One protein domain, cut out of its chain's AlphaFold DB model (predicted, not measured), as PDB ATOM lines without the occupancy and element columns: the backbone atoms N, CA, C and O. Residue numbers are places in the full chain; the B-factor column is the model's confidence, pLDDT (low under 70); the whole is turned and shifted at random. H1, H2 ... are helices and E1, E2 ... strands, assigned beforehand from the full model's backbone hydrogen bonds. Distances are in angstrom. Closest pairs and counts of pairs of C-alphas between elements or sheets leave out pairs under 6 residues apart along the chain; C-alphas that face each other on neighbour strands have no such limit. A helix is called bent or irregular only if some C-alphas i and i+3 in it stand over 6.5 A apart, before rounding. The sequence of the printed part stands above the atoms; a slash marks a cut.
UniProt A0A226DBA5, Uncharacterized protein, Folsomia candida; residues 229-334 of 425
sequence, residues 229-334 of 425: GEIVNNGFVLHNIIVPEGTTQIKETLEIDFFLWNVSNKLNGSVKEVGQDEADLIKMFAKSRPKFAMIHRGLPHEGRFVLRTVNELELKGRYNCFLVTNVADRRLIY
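This is residues 229 to 334 of the 425 residues of an uncharacterized protein of Folsomia candida (UniProt A0A226DBA5). A small sheet of three parallel strands, in the order E2, E1, E3, stands in the middle between two groups of helices: the hairpin of H2 and H3 with H1 near it at one side, and H4 with H5 at the other. H4 packs on the sheet over E1, H5 packs on H4, and residues 315 to 334, with no named element, run back from H5 toward the side of H2. The printed part has 106 residues with five named helices and three named strands, in the order H1, E1, H2, H3, E2, H4, E3, H5; the class is mixed, helices and strands. It is compact, with a radius of gyration of the C-alphas of 13.8 A, and spans 37 by 34 by 23 A.

Begin at H1, residues 229 to 233, and go on through E1, residues 237 to 241, H2, residues 250 to 260, H3, residues 264 to 270, E2, residues 271 to 275, H4, residues 278 to 282, E3, residues 292 to 294, and H5, residues 300 to 314. H1 and H3 are close but not clearly touching; their closest C-alphas, of Val 232 and Ser 270, are 6.5 A apart. E1 is the inner strand: beside E2, parallel at 40 degrees, look for N 240 and O 272 at 2.9 A; beside E3, parallel at 42 degrees, N 239 and O 293 at 2.8 A, both within hydrogen-bond range. H2 and H3 form a helical hairpin and touch, closest at the C-alphas of Phe 258 and Ser 264, 4.8 A, with a steep tilt of 38 degrees, opposite ways. H1, H2 and H3 are on the sheet but only graze it, with residues 231 to 232, 250 to 254 and 266 to 270. E1, H2, H3 and E2 make a strand-helix-strand unit, two parallel neighbour strands with helices between, and E2, H4 and E3 a split one, with E1 between its strands; both crossovers are right-handed. H4 is on the sheet, over E1, at a height over the sheet of 8.0 A. H4 touches H5, closest at the C-alphas of Ile 282 and Val 310, 6.1 A; H5 is not on the sheet. Every O i to N i+4 pair is within hydrogen-bond range in H1, H4 and H5, against 5 of 7 in H2 and 1 of 3 in H3, where 3 of 4 O i to N i+3 pairs are.

Find C-alpha 229 at (198.646, 249.303, 150.679), where H1 begins its 5.9 A. E1 begins at C-alpha 237, (189.980, 251.695, 158.462), and runs 13.3 A. H2 runs 16.1 A and is only just irregular, C-alphas 253 and 256 being 6.7 A apart; H3, 10.0 A, is irregular, with C-alphas 265 and 268 7.4 A apart. E2 measures 12.6 A, H4 6.3 A and E3 6.8 A. H5 runs 20.3 A to C-alpha 314 at (172.365, 247.273, 154.777).

The two C-alphas farthest apart, of Ser 288 and Tyr 334, are 39.9 A apart. The printed part has no cut, and no link is long. The mean pLDDT of the printed part is 90.7, and no printed residue is under 70.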
ATOM      1  N   GLY A 229     197.889 248.054 150.578       85.50
ATOM      2  CA  GLY A 229     198.646 249.303 150.679       85.50
ATOM      3  C   GLY A 229     197.850 250.497 150.146       85.50
ATOM      4  O   GLY A 229     197.814 251.545 150.787       85.50
ATOM      5  N   GLU A 230     197.125 250.327 149.036       90.25
ATOM      6  CA  GLU A 230     196.226 251.356 148.503       90.25
ATOM      7  C   GLU A 230     195.044 251.609 149.440       90.25
ATOM      8  O   GLU A 230     194.727 252.766 149.709       90.25
ATOM      9  N   ILE A 231     194.424 250.558 149.984       91.31
ATOM     10  CA  ILE A 231     193.311 250.675 150.941       91.31
ATOM     11  C   ILE A 231     193.737 251.522 152.151       91.31
ATOM     12  O   ILE A 231     193.096 252.525 152.477       91.31
ATOM     13  N   VAL A 232     194.870 251.188 152.768       92.44
ATOM     14  CA  VAL A 232     195.400 251.909 153.937       92.44
ATOM     15  C   VAL A 232     195.845 253.328 153.568       92.44
ATOM     16  O   VAL A 232     195.568 254.275 154.307       92.44
ATOM     17  N   ASN A 233     196.489 253.529 152.414       92.94
ATOM     18  CA  ASN A 233     196.945 254.852 151.978       92.94
ATOM     19  C   ASN A 233     195.798 255.803 151.610       92.94
ATOM     20  O   ASN A 233     195.924 257.002 151.844       92.94
ATOM     21  N   ASN A 234     194.657 255.286 151.145       93.44
ATOM     22  CA  ASN A 234     193.433 256.069 150.933       93.44
ATOM     23  C   ASN A 234     192.677 256.382 152.250       93.44
ATOM     24  O   ASN A 234     191.669 257.104 152.267       93.44
ATOM     25  N   GLY A 235     193.191 255.894 153.385       94.62
ATOM     26  CA  GLY A 235     192.681 256.176 154.724       94.62
ATOM     27  C   GLY A 235     191.479 255.326 155.122       94.62
ATOM     28  O   GLY A 235     190.707 255.756 155.980       94.62
ATOM     29  N   PHE A 236     191.287 254.161 154.496       94.94
ATOM     30  CA  PHE A 236     190.306 253.191 154.972       94.94
ATOM     31  C   PHE A 236     190.749 252.600 156.309       94.94
ATOM     32  O   PHE A 236     191.935 252.353 156.541       94.94
ATOM     33  N   VAL A 237     189.771 252.362 157.177       95.88
ATOM     34  CA  VAL A 237     189.980 251.695 158.462       95.88
ATOM     35  C   VAL A 237     189.407 250.292 158.351       95.88
ATOM     36  O   VAL A 237     188.218 250.111 158.087       95.88
ATOM     37  N   LEU A 238     190.287 249.318 158.531       95.00
ATOM     38  CA  LEU A 238     190.041 247.892 158.489       95.00
ATOM     39  C   LEU A 238     189.472 247.442 159.839       95.00
ATOM     40  O   LEU A 238     190.155 247.502 160.861       95.00
ATOM     41  N   HIS A 239     188.217 247.013 159.841       96.12
ATOM     42  CA  HIS A 239     187.514 246.545 161.026       96.12
ATOM     43  C   HIS A 239     187.425 245.024 161.027       96.12
ATOM     44  O   HIS A 239     187.186 244.414 159.985       96.12
ATOM     45  N   ASN A 240     187.602 244.429 162.199       94.81
ATOM     46  CA  ASN A 240     187.438 243.000 162.427       94.81
ATOM     47  C   ASN A 240     186.621 242.750 163.705       94.81
ATOM     48  O   ASN A 240     186.375 243.669 164.500       94.81
ATOM     49  N   ILE A 241     186.190 241.504 163.885       95.12
ATOM     50  CA  ILE A 241     185.570 241.050 165.125       95.12
ATOM     51  C   ILE A 241     186.626 240.983 166.229       95.12
ATOM     52  O   ILE A 241     187.814 240.782 165.959       95.12
ATOM     53  N   ILE A 242     186.189 241.172 167.468       93.50
ATOM     54  CA  ILE A 242     187.000 240.963 168.661       93.50
ATOM     55  C   ILE A 242     187.220 239.457 168.773       93.50
ATOM     56  O   ILE A 242     186.271 238.691 168.941       93.50
ATOM     57  N   VAL A 243     188.469 239.032 168.620       89.81
ATOM     58  CA  VAL A 243     188.817 237.611 168.659       89.81
ATOM     59  C   VAL A 243     188.992 237.192 170.130       89.81
ATOM     60  O   VAL A 243     189.579 237.962 170.896       89.81
ATOM     61  N   PRO A 244     188.480 236.024 170.571       89.75
ATOM     62  CA  PRO A 244     188.625 235.580 171.957       89.75
ATOM     63  C   PRO A 244     190.088 235.481 172.404       89.75
ATOM     64  O   PRO A 244     190.981 235.202 171.596       89.75
ATOM     65  N   GLU A 245     190.332 235.647 173.705       89.38
ATOM     66  CA  GLU A 245     191.664 235.456 174.284       89.38
ATOM     67  C   GLU A 245     192.232 234.071 173.929       89.38
ATOM     68  O   GLU A 245     191.524 233.064 173.944       89.38
ATOM     69  N   GLY A 246     193.519 234.025 173.572       86.25
ATOM     70  CA  GLY A 246     194.208 232.803 173.136       86.25
ATOM     71  C   GLY A 246     194.197 232.551 171.624       86.25
ATOM     72  O   GLY A 246     194.843 231.613 171.161       86.25
ATOM     73  N   THR A 247     193.521 233.390 170.837       87.12
ATOM     74  CA  THR A 247     193.588 233.353 169.367       87.12
ATOM     75  C   THR A 247     194.511 234.445 168.816       87.12
ATOM     76  O   THR A 247     194.686 235.493 169.434       87.12
ATOM     77  N   THR A 248     195.111 234.218 167.640       85.56
ATOM     78  CA  THR A 248     195.970 235.220 166.983       85.56
ATOM     79  C   THR A 248     195.145 236.437 166.565       85.56
ATOM     80  O   THR A 248     194.280 236.345 165.674       85.56
ATOM     81  N   GLN A 249     195.449 237.587 167.166       89.00
ATOM     82  CA  GLN A 249     194.779 238.849 166.852       89.00
ATOM     83  C   GLN A 249     194.996 239.222 165.383       89.00
ATOM     84  O   GLN A 249     195.992 238.839 164.757       89.00
ATOM     85  N   ILE A 250     194.071 239.985 164.791       89.81
ATOM     86  CA  ILE A 250     194.255 240.405 163.391       89.81
ATOM     87  C   ILE A 250     195.472 241.311 163.244       89.81
ATOM     88  O   ILE A 250     196.160 241.256 162.232       89.81
ATOM     89  N   LYS A 251     195.777 242.110 164.265       91.88
ATOM     90  CA  LYS A 251     196.920 243.023 164.235       91.88
ATOM     91  C   LYS A 251     198.249 242.289 164.096       91.88
ATOM     92  O   LYS A 251     199.028 242.678 163.237       91.88
ATOM     93  N   GLU A 252     198.452 241.217 164.859       91.31
ATOM     94  CA  GLU A 252     199.665 240.387 164.801       91.31
ATOM     95  C   GLU A 252     199.851 239.784 163.405       91.31
ATOM     96  O   GLU A 252     200.920 239.874 162.811       91.31
ATOM     97  N   THR A 253     198.768 239.252 162.828       88.50
ATOM     98  CA  THR A 253     198.756 238.764 161.445       88.50
ATOM     99  C   THR A 253     199.188 239.841 160.445       88.50
ATOM    100  O   THR A 253     199.976 239.580 159.539       88.50
ATOM    101  N   LEU A 254     198.621 241.045 160.555       91.56
ATOM    102  CA  LEU A 254     198.829 242.097 159.562       91.56
ATOM    103  C   LEU A 254     200.160 242.833 159.763       91.56
ATOM    104  O   LEU A 254     200.559 243.562 158.860       91.56
ATOM    105  N   GLU A 255     200.835 242.678 160.901       93.56
ATOM    106  CA  GLU A 255     202.073 243.393 161.222       93.56
ATOM    107  C   GLU A 255     203.177 243.124 160.194       93.56
ATOM    108  O   GLU A 255     203.770 244.069 159.666       93.56
ATOM    109  N   ILE A 256     203.382 241.851 159.839       89.88
ATOM    110  CA  ILE A 256     204.375 241.428 158.839       89.88
ATOM    111  C   ILE A 256     204.054 242.051 157.478       89.88
ATOM    112  O   ILE A 256     204.921 242.635 156.831       89.88
ATOM    113  N   ASP A 257     202.794 241.997 157.056       87.56
ATOM    114  CA  ASP A 257     202.372 242.561 155.774       87.56
ATOM    115  C   ASP A 257     202.514 244.094 155.742       87.56
ATOM    116  O   ASP A 257     202.966 244.675 154.756       87.56
ATOM    117  N   PHE A 258     202.149 244.771 156.835       91.44
ATOM    118  CA  PHE A 258     202.294 246.222 156.967       91.44
ATOM    119  C   PHE A 258     203.765 246.648 156.945       91.44
ATOM    120  O   PHE A 258     204.080 247.710 156.400       91.44
ATOM    121  N   PHE A 259     204.654 245.818 157.494       92.50
ATOM    122  CA  PHE A 259     206.100 245.986 157.388       92.50
ATOM    123  C   PHE A 259     206.592 245.831 155.950       92.50
ATOM    124  O   PHE A 259     207.264 246.730 155.444       92.50
ATOM    125  N   LEU A 260     206.183 244.769 155.251       89.44
ATOM    126  CA  LEU A 260     206.564 244.529 153.853       89.44
ATOM    127  C   LEU A 260     206.144 245.666 152.908       89.44
ATOM    128  O   LEU A 260     206.808 245.908 151.903       89.44
ATOM    129  N   TRP A 261     205.076 246.396 153.234       85.94
ATOM    130  CA  TRP A 261     204.592 247.529 152.438       85.94
ATOM    131  C   TRP A 261     204.990 248.907 152.965       85.94
ATOM    132  O   TRP A 261     204.484 249.911 152.460       85.94
ATOM    133  N   ASN A 262     205.881 248.983 153.954       92.25
ATOM    134  CA  ASN A 262     206.367 250.242 154.520       92.25
ATOM    135  C   ASN A 262     205.237 251.150 155.065       92.25
ATOM    136  O   ASN A 262     205.254 252.372 154.900       92.25
ATOM    137  N   VAL A 263     204.222 250.548 155.700       92.31
ATOM    138  CA  VAL A 263     203.082 251.244 156.331       92.31
ATOM    139  C   VAL A 263     202.873 250.838 157.796       92.31
ATOM    140  O   VAL A 263     201.812 251.105 158.360       92.31
ATOM    141  N   SER A 264     203.872 250.229 158.447       93.50
ATOM    142  CA  SER A 264     203.810 249.776 159.851       93.50
ATOM    143  C   SER A 264     203.330 250.853 160.822       93.50
ATOM    144  O   SER A 264     202.541 250.573 161.720       93.50
ATOM    145  N   ASN A 265     203.731 252.107 160.604       95.69
ATOM    146  CA  ASN A 265     203.318 253.244 161.430       95.69
ATOM    147  C   ASN A 265     201.800 253.510 161.406       95.69
ATOM    148  O   ASN A 265     201.284 254.169 162.307       95.69
ATOM    149  N   LYS A 266     201.074 253.006 160.401       95.06
ATOM    150  CA  LYS A 266     199.621 253.166 160.274       95.06
ATOM    151  C   LYS A 266     198.822 252.046 160.938       95.06
ATOM    152  O   LYS A 266     197.636 252.260 161.172       95.06
ATOM    153  N   LEU A 267     199.437 250.911 161.297       93.88
ATOM    154  CA  LEU A 267     198.744 249.702 161.774       93.88
ATOM    155  C   LEU A 267     197.733 249.996 162.894       93.88
ATOM    156  O   LEU A 267     196.560 249.641 162.785       93.88
ATOM    157  N   ASN A 268     198.159 250.724 163.929       94.94
ATOM    158  CA  ASN A 268     197.315 251.049 165.083       94.94
ATOM    159  C   ASN A 268     196.133 251.973 164.747       94.94
ATOM    160  O   ASN A 268     195.091 251.894 165.394       94.94
ATOM    161  N   GLY A 269     196.285 252.849 163.749       95.06
ATOM    162  CA  GLY A 269     195.232 253.775 163.325       95.06
ATOM    163  C   GLY A 269     194.282 253.176 162.287       95.06
ATOM    164  O   GLY A 269     193.098 253.520 162.268       95.06
ATOM    165  N   SER A 270     194.785 252.278 161.437       94.56
ATOM    166  CA  SER A 270     194.044 251.702 160.316       94.56
ATOM    167  C   SER A 270     193.418 250.344 160.609       94.56
ATOM    168  O   SER A 270     192.667 249.878 159.764       94.56
ATOM    169  N   VAL A 271     193.704 249.696 161.743       95.25
ATOM    170  CA  VAL A 271     193.122 248.392 162.109       95.25
ATOM    171  C   VAL A 271     192.421 248.479 163.461       95.25
ATOM    172  O   VAL A 271     193.039 248.836 164.468       95.25
ATOM    173  N   LYS A 272     191.130 248.135 163.497       96.38
ATOM    174  CA  LYS A 272     190.295 248.178 164.705       96.38
ATOM    175  C   LYS A 272     189.497 246.890 164.880       96.38
ATOM    176  O   LYS A 272     188.903 246.391 163.935       96.38
ATOM    177  N   GLU A 273     189.427 246.398 166.107       94.50
ATOM    178  CA  GLU A 273     188.553 245.287 166.487       94.50
ATOM    179  C   GLU A 273     187.381 245.875 167.277       94.50
ATOM    180  O   GLU A 273     187.601 246.572 168.268       94.50
ATOM    181  N   VAL A 274     186.153 245.720 166.777       92.25
ATOM    182  CA  VAL A 274     184.979 246.452 167.307       92.25
ATOM    183  C   VAL A 274     183.694 245.628 167.391       92.25
ATOM    184  O   VAL A 274     182.822 245.986 168.176       92.25
ATOM    185  N   GLY A 275     183.546 244.568 166.592       83.88
ATOM    186  CA  GLY A 275     182.335 243.737 166.576       83.88
ATOM    187  C   GLY A 275     182.461 242.527 167.495       83.88
ATOM    188  O   GLY A 275     183.529 241.927 167.550       83.88
ATOM    189  N   GLN A 276     181.389 242.153 168.196       91.31
ATOM    190  CA  GLN A 276     181.342 240.862 168.900       91.31
ATOM    191  C   GLN A 276     181.137 239.710 167.914       91.31
ATOM    192  O   GLN A 276     181.715 238.639 168.076       91.31
ATOM    193  N   ASP A 277     180.356 239.966 166.868       94.12
ATOM    194  CA  ASP A 277     180.117 239.045 165.773       94.12
ATOM    195  C   ASP A 277     180.163 239.757 164.412       94.12
ATOM    196  O   ASP A 277     180.353 240.974 164.290       94.12
ATOM    197  N   GLU A 278     180.029 238.958 163.360       92.56
ATOM    198  CA  GLU A 278     180.054 239.422 161.979       92.56
ATOM    199  C   GLU A 278     178.832 240.283 161.622       92.56
ATOM    200  O   GLU A 278     178.944 241.264 160.882       92.56
ATOM    201  N   ALA A 279     177.664 239.954 162.176       93.50
ATOM    202  CA  ALA A 279     176.426 240.676 161.908       93.50
ATOM    203  C   ALA A 279     176.499 242.118 162.430       93.50
ATOM    204  O   ALA A 279     175.983 243.039 161.794       93.50
ATOM    205  N   ASP A 280     177.169 242.334 163.556       94.50
ATOM    206  CA  ASP A 280     177.393 243.657 164.120       94.50
ATOM    207  C   ASP A 280     178.332 244.501 163.260       94.50
ATOM    208  O   ASP A 280     178.052 245.682 163.047       94.50
ATOM    209  N   LEU A 281     179.385 243.911 162.685       94.94
ATOM    210  CA  LEU A 281     180.239 244.613 161.718       94.94
ATOM    211  C   LEU A 281     179.481 244.989 160.448       94.94
ATOM    212  O   LEU A 281     179.643 246.101 159.945       94.94
ATOM    213  N   ILE A 282     178.640 244.087 159.942       95.38
ATOM    214  CA  ILE A 282     177.828 244.323 158.744       95.38
ATOM    215  C   ILE A 282     176.920 245.549 158.944       95.38
ATOM    216  O   ILE A 282     176.888 246.435 158.088       95.38
ATOM    217  N   LYS A 283     176.287 245.694 160.113       94.81
ATOM    218  CA  LYS A 283     175.452 246.868 160.447       94.81
ATOM    219  C   LYS A 283     176.232 248.185 160.548       94.81
ATOM    220  O   LYS A 283     175.631 249.260 160.551       94.81
ATOM    221  N   MET A 284     177.561 248.149 160.672       95.75
ATOM    222  CA  MET A 284     178.379 249.367 160.735       95.75
ATOM    223  C   MET A 284     178.585 250.025 159.365       95.75
ATOM    224  O   MET A 284     179.019 251.185 159.323       95.75
ATOM    225  N   PHE A 285     178.268 249.332 158.264       94.81
ATOM    226  CA  PHE A 285     178.277 249.914 156.926       94.81
ATOM    227  C   PHE A 285     177.170 250.966 156.797       94.81
ATOM    228  O   PHE A 285     175.980 250.670 156.798       94.81
ATOM    229  N   ALA A 286     177.571 252.229 156.660       92.56
ATOM    230  CA  ALA A 286     176.649 253.354 156.563       92.56
ATOM    231  C   ALA A 286     177.209 254.464 155.669       92.56
ATOM    232  O   ALA A 286     178.423 254.657 155.583       92.56
ATOM    233  N   LYS A 287     176.320 255.282 155.082       87.06
ATOM    234  CA  LYS A 287     176.700 256.464 154.278       87.06
ATOM    235  C   LYS A 287     177.634 257.416 155.035       87.06
ATOM    236  O   LYS A 287     178.524 258.014 154.443       87.06
ATOM    237  N   SER A 288     177.428 257.565 156.344       91.25
ATOM    238  CA  SER A 288     178.239 258.437 157.202       91.25
ATOM    239  C   SER A 288     179.667 257.924 157.422       91.25
ATOM    240  O   SER A 288     180.492 258.654 157.968       91.25
ATOM    241  N   ARG A 289     179.980 256.691 157.003       93.38
ATOM    242  CA  ARG A 289     181.278 256.035 157.203       93.38
ATOM    243  C   ARG A 289     181.849 255.502 155.880       93.38
ATOM    244  O   ARG A 289     182.096 254.306 155.762       93.38
ATOM    245  N   PRO A 290     182.128 256.365 154.887       90.50
ATOM    246  CA  PRO A 290     182.570 255.932 153.555       90.50
ATOM    247  C   PRO A 290     183.948 255.248 153.544       90.50
ATOM    248  O   PRO A 290     184.288 254.570 152.584       90.50
ATOM    249  N   LYS A 291     184.743 255.426 154.609       93.62
ATOM    250  CA  LYS A 291     186.069 254.811 154.781       93.62
ATOM    251  C   LYS A 291     186.052 253.555 155.661       93.62
ATOM    252  O   LYS A 291     187.103 253.107 156.119       93.62
ATOM    253  N   PHE A 292     184.869 253.017 155.946       94.88
ATOM    254  CA  PHE A 292     184.730 251.748 156.647       94.88
ATOM    255  C   PHE A 292     185.082 250.599 155.699       94.88
ATOM    256  O   PHE A 292     184.518 250.489 154.613       94.88
ATOM    257  N   ALA A 293     186.011 249.749 156.116       95.38
ATOM    258  CA  ALA A 293     186.314 248.488 155.464       95.38
ATOM    259  C   ALA A 293     186.251 247.370 156.504       95.38
ATOM    260  O   ALA A 293     186.633 247.574 157.655       95.38
ATOM    261  N   MET A 294     185.784 246.198 156.092       95.38
ATOM    262  CA  MET A 294     185.743 244.995 156.918       95.38
ATOM    263  C   MET A 294     186.806 244.022 156.414       95.38
ATOM    264  O   MET A 294     186.903 243.784 155.209       95.38
ATOM    265  N   ILE A 295     187.604 243.468 157.323       93.00
ATOM    266  CA  ILE A 295     188.437 242.304 157.033       93.00
ATOM    267  C   ILE A 295     187.638 241.072 157.427       93.00
ATOM    268  O   ILE A 295     187.236 240.941 158.577       93.00
ATOM    269  N   HIS A 296     187.455 240.165 156.471       91.12
ATOM    270  CA  HIS A 296     186.848 238.860 156.700       91.12
ATOM    271  C   HIS A 296     187.913 237.771 156.598       91.12
ATOM    272  O   HIS A 296     188.634 237.708 155.599       91.12
ATOM    273  N   ARG A 297     188.012 236.916 157.619       88.00
ATOM    274  CA  ARG A 297     188.828 235.695 157.590       88.00
ATOM    275  C   ARG A 297     187.904 234.532 157.249       88.00
ATOM    276  O   ARG A 297     187.224 234.021 158.129       88.00
ATOM    277  N   GLY A 298     187.885 234.126 155.988       88.81
ATOM    278  CA  GLY A 298     186.990 233.063 155.555       88.81
ATOM    279  C   GLY A 298     187.194 232.660 154.108       88.81
ATOM    280  O   GLY A 298     188.110 233.136 153.427       88.81
ATOM    281  N   LEU A 299     186.333 231.765 153.636       88.12
ATOM    282  CA  LEU A 299     186.400 231.268 152.267       88.12
ATOM    283  C   LEU A 299     185.891 232.333 151.276       88.12
ATOM    284  O   LEU A 299     185.034 233.153 151.615       88.12
ATOM    285  N   PRO A 300     186.357 232.335 150.011       86.50
ATOM    286  CA  PRO A 300     185.958 233.357 149.040       86.50
ATOM    287  C   PRO A 300     184.441 233.480 148.824       86.50
ATOM    288  O   PRO A 300     183.944 234.572 148.547       86.50
ATOM    289  N   HIS A 301     183.694 232.377 148.936       87.31
ATOM    290  CA  HIS A 301     182.238 232.384 148.774       87.31
ATOM    291  C   HIS A 301     181.514 233.051 149.952       87.31
ATOM    292  O   HIS A 301     180.511 233.727 149.728       87.31
ATOM    293  N   GLU A 302     182.049 232.952 151.171       91.25
ATOM    294  CA  GLU A 302     181.539 233.685 152.333       91.25
ATOM    295  C   GLU A 302     181.702 235.188 152.107       91.25
ATOM    296  O   GLU A 302     180.737 235.935 152.218       91.25
ATOM    297  N   GLY A 303     182.873 235.627 151.634       92.69
ATOM    298  CA  GLY A 303     183.099 237.033 151.285       92.69
ATOM    299  C   GLY A 303     182.106 237.563 150.240       92.69
ATOM    300  O   GLY A 303     181.651 238.704 150.338       92.69
ATOM    301  N   ARG A 304     181.713 236.741 149.253       93.44
ATOM    302  CA  ARG A 304     180.664 237.106 148.278       93.44
ATOM    303  C   ARG A 304     179.295 237.250 148.938       93.44
ATOM    304  O   ARG A 304     178.563 238.185 148.619       93.44
ATOM    305  N   PHE A 305     178.955 236.343 149.847       94.12
ATOM    306  CA  PHE A 305     177.708 236.396 150.602       94.12
ATOM    307  C   PHE A 305     177.639 237.625 151.524       94.12
ATOM    308  O   PHE A 305     176.625 238.325 151.536       94.12
ATOM    309  N   VAL A 306     178.732 237.951 152.217       94.81
ATOM    310  CA  VAL A 306     178.855 239.159 153.045       94.81
ATOM    311  C   VAL A 306     178.715 240.409 152.195       94.81
ATOM    312  O   VAL A 306     177.908 241.279 152.515       94.81
ATOM    313  N   LEU A 307     179.430 240.478 151.067       95.19
ATOM    314  CA  LEU A 307     179.323 241.598 150.133       95.19
ATOM    315  C   LEU A 307     177.872 241.806 149.688       95.19
ATOM    316  O   LEU A 307     177.386 242.936 149.659       95.19
ATOM    317  N   ARG A 308     177.182 240.717 149.343       94.38
ATOM    318  CA  ARG A 308     175.782 240.756 148.924       94.38
ATOM    319  C   ARG A 308     174.872 241.248 150.046       94.38
ATOM    320  O   ARG A 308     174.036 242.113 149.809       94.38
ATOM    321  N   THR A 309     175.074 240.751 151.261       94.69
ATOM    322  CA  THR A 309     174.351 241.171 152.469       94.69
ATOM    323  C   THR A 309     174.543 242.667 152.727       94.69
ATOM    324  O   THR A 309     173.562 243.395 152.844       94.69
ATOM    325  N   VAL A 310     175.783 243.157 152.709       94.75
ATOM    326  CA  VAL A 310     176.098 244.582 152.896       94.75
ATOM    327  C   VAL A 310     175.468 245.440 151.799       94.75
ATOM    328  O   VAL A 310     174.773 246.410 152.096       94.75
ATOM    329  N   ASN A 311     175.674 245.089 150.528       92.62
ATOM    330  CA  ASN A 311     175.189 245.891 149.406       92.62
ATOM    331  C   ASN A 311     173.664 245.917 149.344       92.62
ATOM    332  O   ASN A 311     173.074 246.987 149.216       92.62
ATOM    333  N   GLU A 312     173.019 244.755 149.407       91.81
ATOM    334  CA  GLU A 312     171.580 244.649 149.210       91.81
ATOM    335  C   GLU A 312     170.818 244.987 150.498       91.81
ATOM    336  O   GLU A 312     169.938 245.842 150.447       91.81
ATOM    337  N   LEU A 313     171.157 244.408 151.655       91.25
ATOM    338  CA  LEU A 313     170.363 244.578 152.883       91.25
ATOM    339  C   LEU A 313     170.697 245.877 153.629       91.25
ATOM    340  O   LEU A 313     169.794 246.682 153.868       91.25
ATOM    341  N   GLU A 314     171.969 246.122 153.944       92.56
ATOM    342  CA  GLU A 314     172.365 247.273 154.777       92.56
ATOM    343  C   GLU A 314     172.388 248.584 153.984       92.56
ATOM    344  O   GLU A 314     171.753 249.580 154.342       92.56
ATOM    345  N   LEU A 315     173.068 248.583 152.837       90.44
ATOM    346  CA  LEU A 315     173.203 249.755 151.970       90.44
ATOM    347  C   LEU A 315     172.017 249.924 151.016       90.44
ATOM    348  O   LEU A 315     171.960 250.908 150.266       90.44
ATOM    349  N   LYS A 316     171.052 248.996 151.049       90.00
ATOM    350  CA  LYS A 316     169.810 249.023 150.261       90.00
ATOM    351  C   LYS A 316     170.065 249.196 148.769       90.00
ATOM    352  O   LYS A 316     169.273 249.838 148.083       90.00
ATOM    353  N   GLY A 317     171.189 248.704 148.259       84.00
ATOM    354  CA  GLY A 317     171.677 248.859 146.889       84.00
ATOM    355  C   GLY A 317     171.771 250.312 146.424       84.00
ATOM    356  O   GLY A 317     171.466 250.581 145.267       84.00
ATOM    357  N   ARG A 318     172.036 251.260 147.333       80.31
ATOM    358  CA  ARG A 318     172.291 252.676 147.002       80.31
ATOM    359  C   ARG A 318     173.781 252.982 146.866       80.31
ATOM    360  O   ARG A 318     174.140 254.009 146.307       80.31
ATOM    361  N   TYR A 319     174.622 252.110 147.407       83.31
ATOM    362  CA  TYR A 319     176.071 252.226 147.390       83.31
ATOM    363  C   TYR A 319     176.657 250.879 146.992       83.31
ATOM    364  O   TYR A 319     176.096 249.836 147.328       83.31
ATOM    365  N   ASN A 320     177.784 250.930 146.290       84.62
ATOM    366  CA  ASN A 320     178.509 249.748 145.860       84.62
ATOM    367  C   ASN A 320     179.745 249.582 146.741       84.62
ATOM    368  O   ASN A 320     180.655 250.412 146.703       84.62
ATOM    369  N   CYS A 321     179.786 248.509 147.521       91.31
ATOM    370  CA  CYS A 321     181.022 248.004 148.097       91.31
ATOM    371  C   CYS A 321     181.707 247.048 147.115       91.31
ATOM    372  O   CYS A 321     181.063 246.449 146.249       91.31
ATOM    373  N   PHE A 322     183.016 246.880 147.286       93.06
ATOM    374  CA  PHE A 322     183.810 245.916 146.533       93.06
ATOM    375  C   PHE A 322     184.382 244.860 147.467       93.06
ATOM    376  O   PHE A 322     184.875 245.179 148.545       93.06
ATOM    377  N   LEU A 323     184.362 243.610 147.009       93.56
ATOM    378  CA  LEU A 323     185.130 242.539 147.625       93.56
ATOM    379  C   LEU A 323     186.525 242.506 147.003       93.56
ATOM    380  O   LEU A 323     186.685 242.456 145.777       93.56
ATOM    381  N   VAL A 324     187.527 242.498 147.871       91.81
ATOM    382  CA  VAL A 324     188.924 242.279 147.515       91.81
ATOM    383  C   VAL A 324     189.351 241.000 148.224       91.81
ATOM    384  O   VAL A 324     189.173 240.868 149.432       91.81
ATOM    385  N   THR A 325     189.846 240.028 147.464       90.69
ATOM    386  CA  THR A 325     190.240 238.706 147.971       90.69
ATOM    387  C   THR A 325     191.753 238.591 148.054       90.69
ATOM    388  O   THR A 325     192.460 239.319 147.365       90.69
ATOM    389  N   ASN A 326     192.251 237.643 148.855       84.38
ATOM    390  CA  ASN A 326     193.690 237.394 149.032       84.38
ATOM    391  C   ASN A 326     194.459 238.638 149.498       84.38
ATOM    392  O   ASN A 326     195.624 238.834 149.168       84.38
ATOM    393  N   VAL A 327     193.780 239.493 150.266       79.12
ATOM    394  CA  VAL A 327     194.342 240.757 150.735       79.12
ATOM    395  C   VAL A 327     195.377 240.508 151.817       79.12
ATOM    396  O   VAL A 327     196.292 241.318 151.924       79.12
ATOM    397  N   ALA A 328     195.229 239.439 152.615       80.56
ATOM    398  CA  ALA A 328     196.060 239.112 153.770       80.56
ATOM    399  C   ALA A 328     196.164 237.625 154.074       80.56
ATOM    400  O   ALA A 328     195.192 236.910 153.851       80.56
ATOM    401  N   ASP A 329     197.314 237.243 154.646       76.19
ATOM    402  CA  ASP A 329     197.534 236.020 155.429       76.19
ATOM    403  C   ASP A 329     196.803 234.799 154.870       76.19
ATOM    404  O   ASP A 329     195.769 234.359 155.383       76.19
ATOM    405  N   ARG A 330     197.330 234.273 153.757       79.06
ATOM    406  CA  ARG A 330     196.814 233.045 153.158       79.06
ATOM    407  C   ARG A 330     197.141 231.884 154.092       79.06
ATOM    408  O   ARG A 330     198.223 231.309 154.024       79.06
ATOM    409  N   ARG A 331     196.185 231.543 154.949       75.88
ATOM    410  CA  ARG A 331     196.289 230.403 155.858       75.88
ATOM    411  C   ARG A 331     195.763 229.134 155.218       75.88
ATOM    412  O   ARG A 331     194.763 229.142 154.502       75.88
ATOM    413  N   LEU A 332     196.440 228.040 155.532       79.69
ATOM    414  CA  LEU A 332     195.914 226.703 155.329       79.69
ATOM    415  C   LEU A 332     195.124 226.333 156.582       79.69
ATOM    416  O   LEU A 332     195.639 226.432 157.694       79.69
ATOM    417  N   ILE A 333     193.871 225.940 156.389       78.75
ATOM    418  CA  ILE A 333     193.066 225.319 157.437       78.75
ATOM    419  C   ILE A 333     193.328 223.822 157.325       78.75
ATOM    420  O   ILE A 333     193.204 223.252 156.240       78.75
ATOM    421  N   TYR A 334     193.742 223.207 158.425       80.56
ATOM    422  CA  TYR A 334     194.000 221.777 158.490       80.56
ATOM    423  C   TYR A 334     193.431 221.215 159.784       80.56
ATOM    424  O   TYR A 334     193.517 221.841 160.841       80.56
TER     425      TYR A 334